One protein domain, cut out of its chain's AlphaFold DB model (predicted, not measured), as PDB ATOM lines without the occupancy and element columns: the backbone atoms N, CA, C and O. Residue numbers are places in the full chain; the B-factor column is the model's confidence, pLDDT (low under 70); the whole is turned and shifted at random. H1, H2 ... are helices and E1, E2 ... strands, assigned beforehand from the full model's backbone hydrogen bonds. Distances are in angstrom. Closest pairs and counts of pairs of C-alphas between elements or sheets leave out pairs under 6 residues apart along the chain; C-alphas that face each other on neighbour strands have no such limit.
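This is residues 80 to 129 of the 130 residues of an uncharacterized protein of Syntrophaceticus schinkii (UniProt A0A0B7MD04). Picture an open, three-armed shape: a small two-stranded hairpin, E1 and E2, a short helix, H1, and a long helix, H2, spread from a small junction where the link of residues 101 to 107 lies. Residues 94 to 99 of the hairpin stretch, 80 to 85 of H1 and 115 to 129, of which 115 to 127 belong to H2, stick out. The printed part has 50 residues, with two named helices and two named strands in the order H1, E1, E2, H2; the sheet order is E1, E2, antiparallel, and the class is mostly helix. The whole is loose, with a radius of gyration of the C-alphas of 13.8 A and spans of 38 by 28 by 24 A.

Look first at E1, residues 93 to 95, and E2, residues 98 to 100, an antiparallel hairpin with 148 degrees between their directions. C-alphas 94 and 99 face each other at 4.3 A. N 93 and O 100 are within hydrogen-bond range at 2.9 A, and N 100 and O 93 at 2.8 A. Before the hairpin find H1, residues 80 to 90, which is apart from E2. After it comes H2, residues 108 to 127, apart from both H1 and E1. In H1 and H2, every O i to N i+4 pair is within hydrogen-bond range.

Find C-alpha 93 at (23.860, -32.063, 32.544), where E1 begins; E1 and E2 each measure 6.5 A from first to last C-alpha. H1 begins at C-alpha 80, (13.149, -17.083, 21.717), and measures 15.3 A. H2, the longest helix, runs 29.2 A to C-alpha 127 at (6.957, -46.058, 9.015).

The two farthest C-alphas, those of Asp 97 and Thr 129, are 39.7 A apart. The printed part has no cut. The links H1 to E1 and E1 to E2 are tight, E2 to H2 is short, and none is long. The mean pLDDT of the printed part is 84.3; look at residues 121 to 129 for values under 70.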
ATOM      1  N   SER A  80      12.898 -17.019  20.270       89.12
ATOM      2  CA  SER A  80      13.149 -17.083  21.717       89.12
ATOM      3  C   SER A  80      13.108 -18.508  22.262       89.12
ATOM      4  O   SER A  80      13.981 -18.916  23.030       89.12
ATOM      5  N   ASP A  81      12.130 -19.303  21.834       87.75
ATOM      6  CA  ASP A  81      12.025 -20.703  22.243       87.75
ATOM      7  C   ASP A  81      13.129 -21.577  21.642       87.75
ATOM      8  O   ASP A  81      13.637 -22.482  22.310       87.75
ATOM      9  N   GLY A  82      13.538 -21.288  20.405       87.56
ATOM     10  CA  GLY A  82      14.691 -21.917  19.767       87.56
ATOM     11  C   GLY A  82      15.982 -21.633  20.534       87.56
ATOM     12  O   GLY A  82      16.725 -22.562  20.837       87.56
ATOM     13  N   ILE A  83      16.200 -20.379  20.938       91.25
ATOM     14  CA  ILE A  83      17.364 -19.943  21.721       91.25
ATOM     15  C   ILE A  83      17.389 -20.635  23.090       91.25
ATOM     16  O   ILE A  83      18.420 -21.181  23.483       91.25
ATOM     17  N   LYS A  84      16.253 -20.693  23.802       91.56
ATOM     18  CA  LYS A  84      16.155 -21.406  25.090       91.56
ATOM     19  C   LYS A  84      16.473 -22.895  24.945       91.56
ATOM     20  O   LYS A  84      17.203 -23.456  25.763       91.56
ATOM     21  N   LYS A  85      15.925 -23.547  23.914       91.62
ATOM     22  CA  LYS A  85      16.192 -24.966  23.629       91.62
ATOM     23  C   LYS A  85      17.659 -25.186  23.279       91.62
ATOM     24  O   LYS A  85      18.243 -26.127  23.805       91.62
ATOM     25  N   LEU A  86      18.240 -24.313  22.455       91.94
ATOM     26  CA  LEU A  86      19.647 -24.349  22.060       91.94
ATOM     27  C   LEU A  86      20.579 -24.234  23.269       91.94
ATOM     28  O   LEU A  86      21.510 -25.027  23.387       91.94
ATOM     29  N   ALA A  87      20.311 -23.305  24.190       91.56
ATOM     30  CA  ALA A  87      21.073 -23.186  25.431       91.56
ATOM     31  C   ALA A  87      20.985 -24.482  26.252       91.56
ATOM     32  O   ALA A  87      22.001 -25.107  26.546       91.56
ATOM     33  N   LYS A  88      19.761 -24.972  26.491       92.50
ATOM     34  CA  LYS A  88      19.510 -26.181  27.290       92.50
ATOM     35  C   LYS A  88      20.257 -27.422  26.790       92.50
ATOM     36  O   LYS A  88      20.685 -28.233  27.602       92.50
ATOM     37  N   ILE A  89      20.346 -27.618  25.476       92.06
ATOM     38  CA  ILE A  89      21.032 -28.783  24.890       92.06
ATOM     39  C   ILE A  89      22.546 -28.589  24.767       92.06
ATOM     40  O   ILE A  89      23.266 -29.578  24.628       92.06
ATOM     41  N   SER A  90      23.022 -27.341  24.795       94.12
ATOM     42  CA  SER A  90      24.451 -27.013  24.757       94.12
ATOM     43  C   SER A  90      25.095 -27.096  26.140       94.12
ATOM     44  O   SER A  90      26.292 -27.376  26.244       94.12
ATOM     45  N   ASP A  91      24.307 -26.907  27.198       93.88
ATOM     46  CA  ASP A  91      24.774 -27.007  28.575       93.88
ATOM     47  C   ASP A  91      25.019 -28.468  29.003       93.88
ATOM     48  O   ASP A  91      24.248 -29.371  28.659       93.88
ATOM     49  N   PRO A  92      26.087 -28.740  29.775       92.31
ATOM     50  CA  PRO A  92      26.308 -30.052  30.367       92.31
ATOM     51  C   PRO A  92      25.276 -30.347  31.463       92.31
ATOM     52  O   PRO A  92      24.899 -29.476  32.246       92.31
ATOM     53  N   VAL A  93      24.861 -31.609  31.569       93.50
ATOM     54  CA  VAL A  93      23.860 -32.063  32.544       93.50
ATOM     55  C   VAL A  93      24.454 -33.162  33.418       93.50
ATOM     56  O   VAL A  93      25.073 -34.094  32.912       93.50
ATOM     57  N   LYS A  94      24.231 -33.094  34.734       92.69
ATOM     58  CA  LYS A  94      24.526 -34.205  35.650       92.69
ATOM     59  C   LYS A  94      23.287 -35.065  35.873       92.69
ATOM     60  O   LYS A  94      22.227 -34.542  36.204       92.69
ATOM     61  N   LYS A  95      23.431 -36.382  35.730       92.19
ATOM     62  CA  LYS A  95      22.395 -37.370  36.047       92.19
ATOM     63  C   LYS A  95      23.040 -38.609  36.664       92.19
ATOM     64  O   LYS A  95      24.035 -39.095  36.132       92.19
ATOM     65  N   ASP A  96      22.475 -39.101  37.767       88.56
ATOM     66  CA  ASP A  96      22.949 -40.296  38.486       88.56
ATOM     67  C   ASP A  96      24.456 -40.229  38.813       88.56
ATOM     68  O   ASP A  96      25.225 -41.140  38.518       88.56
ATOM     69  N   ASP A  97      24.879 -39.077  39.350       90.06
ATOM     70  CA  ASP A  97      26.267 -38.726  39.702       90.06
ATOM     71  C   ASP A  97      27.277 -38.738  38.534       90.06
ATOM     72  O   ASP A  97      28.490 -38.629  38.714       90.06
ATOM     73  N   ARG A  98      26.782 -38.804  37.291       89.88
ATOM     74  CA  ARG A  98      27.582 -38.725  36.063       89.88
ATOM     75  C   ARG A  98      27.314 -37.424  35.321       89.88
ATOM     76  O   ARG A  98      26.169 -37.007  35.171       89.88
ATOM     77  N   SER A  99      28.380 -36.784  34.845       90.81
ATOM     78  CA  SER A  99      28.296 -35.576  34.022       90.81
ATOM     79  C   SER A  99      28.265 -35.944  32.542       90.81
ATOM     80  O   SER A  99      29.144 -36.660  32.063       90.81
ATOM     81  N   TYR A 100      27.277 -35.429  31.820       90.88
ATOM     82  CA  TYR A 100      27.139 -35.557  30.376       90.88
ATOM     83  C   TYR A 100      27.434 -34.204  29.738       90.88
ATOM     84  O   TYR A 100      26.877 -33.181  30.135       90.88
ATOM     85  N   LYS A 101      28.328 -34.196  28.748       92.31
ATOM     86  CA  LYS A 101      28.651 -32.994  27.977       92.31
ATOM     87  C   LYS A 101      27.433 -32.586  27.138       92.31
ATOM     88  O   LYS A 101      26.809 -33.448  26.523       92.31
ATOM     89  N   GLY A 102      27.130 -31.292  27.091       92.94
ATOM     90  CA  GLY A 102      26.168 -30.753  26.135       92.94
ATOM     91  C   GLY A 102      26.703 -30.778  24.700       92.94
ATOM     92  O   GLY A 102      27.896 -30.998  24.451       92.94
ATOM     93  N   PHE A 103      25.810 -30.568  23.741       93.00
ATOM     94  CA  PHE A 103      26.146 -30.588  22.322       93.00
ATOM     95  C   PHE A 103      26.721 -29.252  21.855       93.00
ATOM     96  O   PHE A 103      26.170 -28.189  22.121       93.00
ATOM     97  N   ASN A 104      27.800 -29.301  21.080       93.25
ATOM     98  CA  ASN A 104      28.367 -28.140  20.414       93.25
ATOM     99  C   ASN A 104      27.947 -28.112  18.937       93.25
ATOM    100  O   ASN A 104      28.497 -28.836  18.112       93.25
ATOM    101  N   PHE A 105      27.043 -27.204  18.578       90.06
ATOM    102  CA  PHE A 105      26.527 -27.046  17.211       90.06
ATOM    103  C   PHE A 105      27.580 -26.655  16.166       90.06
ATOM    104  O   PHE A 105      27.345 -26.831  14.971       90.06
ATOM    105  N   PHE A 106      28.740 -26.162  16.596       91.88
ATOM    106  CA  PHE A 106      29.855 -25.790  15.724       91.88
ATOM    107  C   PHE A 106      30.919 -26.894  15.612       91.88
ATOM    108  O   PHE A 106      31.879 -26.756  14.858       91.88
ATOM    109  N   SER A 107      30.765 -28.001  16.346       94.50
ATOM    110  CA  SER A 107      31.626 -29.180  16.226       94.50
ATOM    111  C   SER A 107      31.166 -30.046  15.056       94.50
ATOM    112  O   SER A 107      30.034 -30.528  15.046       94.50
ATOM    113  N   HIS A 108      32.062 -30.339  14.111       93.75
ATOM    114  CA  HIS A 108      31.770 -31.281  13.023       93.75
ATOM    115  C   HIS A 108      31.363 -32.674  13.524       93.75
ATOM    116  O   HIS A 108      30.581 -33.360  12.867       93.75
ATOM    117  N   ALA A 109      31.887 -33.111  14.674       93.19
ATOM    118  CA  ALA A 109      31.520 -34.401  15.251       93.19
ATOM    119  C   ALA A 109      30.055 -34.404  15.716       93.19
ATOM    120  O   ALA A 109      29.304 -35.319  15.388       93.19
ATOM    121  N   ASP A 110      29.635 -33.351  16.415       93.06
ATOM    122  CA  ASP A 110      28.288 -33.238  16.975       93.06
ATOM    123  C   ASP A 110      27.264 -32.971  15.856       93.06
ATOM    124  O   ASP A 110      26.175 -33.539  15.861       93.06
ATOM    125  N   GLN A 111      27.640 -32.204  14.823       92.50
ATOM    126  CA  GLN A 111      26.831 -32.017  13.610       92.50
ATOM    127  C   GLN A 111      26.499 -33.343  12.915       92.50
ATOM    128  O   GLN A 111      25.341 -33.573  12.568       92.50
ATOM    129  N   LYS A 112      27.469 -34.260  12.780       93.44
ATOM    130  CA  LYS A 112      27.212 -35.596  12.212       93.44
ATOM    131  C   LYS A 112      26.183 -36.382  13.024       93.44
ATOM    132  O   LYS A 112      25.367 -37.088  12.438       93.44
ATOM    133  N   ILE A 113      26.194 -36.252  14.353       90.69
ATOM    134  CA  ILE A 113      25.190 -36.891  15.216       90.69
ATOM    135  C   ILE A 113      23.799 -36.338  14.885       90.69
ATOM    136  O   ILE A 113      22.869 -37.116  14.669       90.69
ATOM    137  N   PHE A 114      23.656 -35.014  14.776       90.50
ATOM    138  CA  PHE A 114      22.383 -34.386  14.416       90.50
ATOM    139  C   PHE A 114      21.893 -34.782  13.020       90.50
ATOM    140  O   PHE A 114      20.709 -35.071  12.859       90.50
ATOM    141  N   GLU A 115      22.778 -34.864  12.024       90.81
ATOM    142  CA  GLU A 115      22.417 -35.328  10.679       90.81
ATOM    143  C   GLU A 115      21.884 -36.764  10.687       90.81
ATOM    144  O   GLU A 115      20.872 -37.058  10.047       90.81
ATOM    145  N   VAL A 116      22.542 -37.663  11.426       92.00
ATOM    146  CA  VAL A 116      22.091 -39.053  11.563       92.00
ATOM    147  C   VAL A 116      20.730 -39.102  12.255       92.00
ATOM    148  O   VAL A 116      19.815 -39.753  11.748       92.00
ATOM    149  N   LEU A 117      20.556 -38.376  13.363       87.75
ATOM    150  CA  LEU A 117      19.279 -38.307  14.079       87.75
ATOM    151  C   LEU A 117      18.150 -37.756  13.197       87.75
ATOM    152  O   LEU A 117      17.053 -38.314  13.194       87.75
ATOM    153  N   ALA A 118      18.415 -36.711  12.409       87.19
ATOM    154  CA  ALA A 118      17.439 -36.130  11.490       87.19
ATOM    155  C   ALA A 118      17.023 -37.123  10.393       87.19
ATOM    156  O   ALA A 118      15.831 -37.291  10.129       87.19
ATOM    157  N   ARG A 119      17.981 -37.848   9.797       84.19
ATOM    158  CA  ARG A 119      17.705 -38.880   8.779       84.19
ATOM    159  C   ARG A 119      16.894 -40.052   9.341       84.19
ATOM    160  O   ARG A 119      15.949 -40.515   8.703       84.19
ATOM    161  N   VAL A 120      17.232 -40.526  10.542       74.19
ATOM    162  CA  VAL A 120      16.522 -41.635  11.204       74.19
ATOM    163  C   VAL A 120      15.116 -41.215  11.641       74.19
ATOM    164  O   VAL A 120      14.166 -41.980  11.469       74.19
ATOM    165  N   SER A 121      14.949 -39.986  12.138       67.81
ATOM    166  CA  SER A 121      13.637 -39.426  12.483       67.81
ATOM    167  C   SER A 121      12.705 -39.402  11.267       67.81
ATOM    168  O   SER A 121      11.599 -39.938  11.325       67.81
ATOM    169  N   LEU A 122      13.190 -38.919  10.117       60.75
ATOM    170  CA  LEU A 122      12.430 -38.932   8.862       60.75
ATOM    171  C   LEU A 122      12.060 -40.355   8.424       60.75
ATOM    172  O   LEU A 122      10.935 -40.602   8.000       60.75
ATOM    173  N   THR A 123      12.979 -41.307   8.585       55.44
ATOM    174  CA  THR A 123      12.742 -42.709   8.220       55.44
ATOM    175  C   THR A 123      11.672 -43.348   9.114       55.44
ATOM    176  O   THR A 123      10.721 -43.941   8.617       55.44
ATOM    177  N   SER A 124      11.765 -43.178  10.434       56.75
ATOM    178  CA  SER A 124      10.794 -43.735  11.393       56.75
ATOM    179  C   SER A 124       9.407 -43.078  11.323       56.75
ATOM    180  O   SER A 124       8.405 -43.749  11.569       56.75
ATOM    181  N   MET A 125       9.316 -41.807  10.923       52.66
ATOM    182  CA  MET A 125       8.040 -41.111  10.717       52.66
ATOM    183  C   MET A 125       7.306 -41.606   9.456       52.66
ATOM    184  O   MET A 125       6.084 -41.756   9.479       52.66
ATOM    185  N   VAL A 126       8.038 -41.994   8.401       52.72
ATOM    186  CA  VAL A 126       7.469 -42.679   7.220       52.72
ATOM    187  C   VAL A 126       6.878 -44.047   7.590       52.72
ATOM    188  O   VAL A 126       5.829 -44.422   7.069       52.72
ATOM    189  N   PHE A 127       7.481 -44.769   8.539       50.25
ATOM    190  CA  PHE A 127       6.957 -46.058   9.015       50.25
ATOM    191  C   PHE A 127       5.746 -45.944   9.949       50.25
ATOM    192  O   PHE A 127       5.025 -46.921  10.111       50.25
ATOM    193  N   LYS A 128       5.494 -44.773  10.545       48.25
ATOM    194  CA  LYS A 128       4.369 -44.559  11.474       48.25
ATOM    195  C   LYS A 128       3.078 -44.083  10.789       48.25
ATOM    196  O   LYS A 128       2.075 -43.888  11.466       48.25
ATOM    197  N   THR A 129       3.110 -43.889   9.468       41.56
ATOM    198  CA  THR A 129       1.977 -43.398   8.658       41.56
ATOM    199  C   THR A 129       1.388 -44.491   7.748       41.56
ATOM    200  O   THR A 129       0.819 -44.191   6.700       41.56
TER     201      THR A 129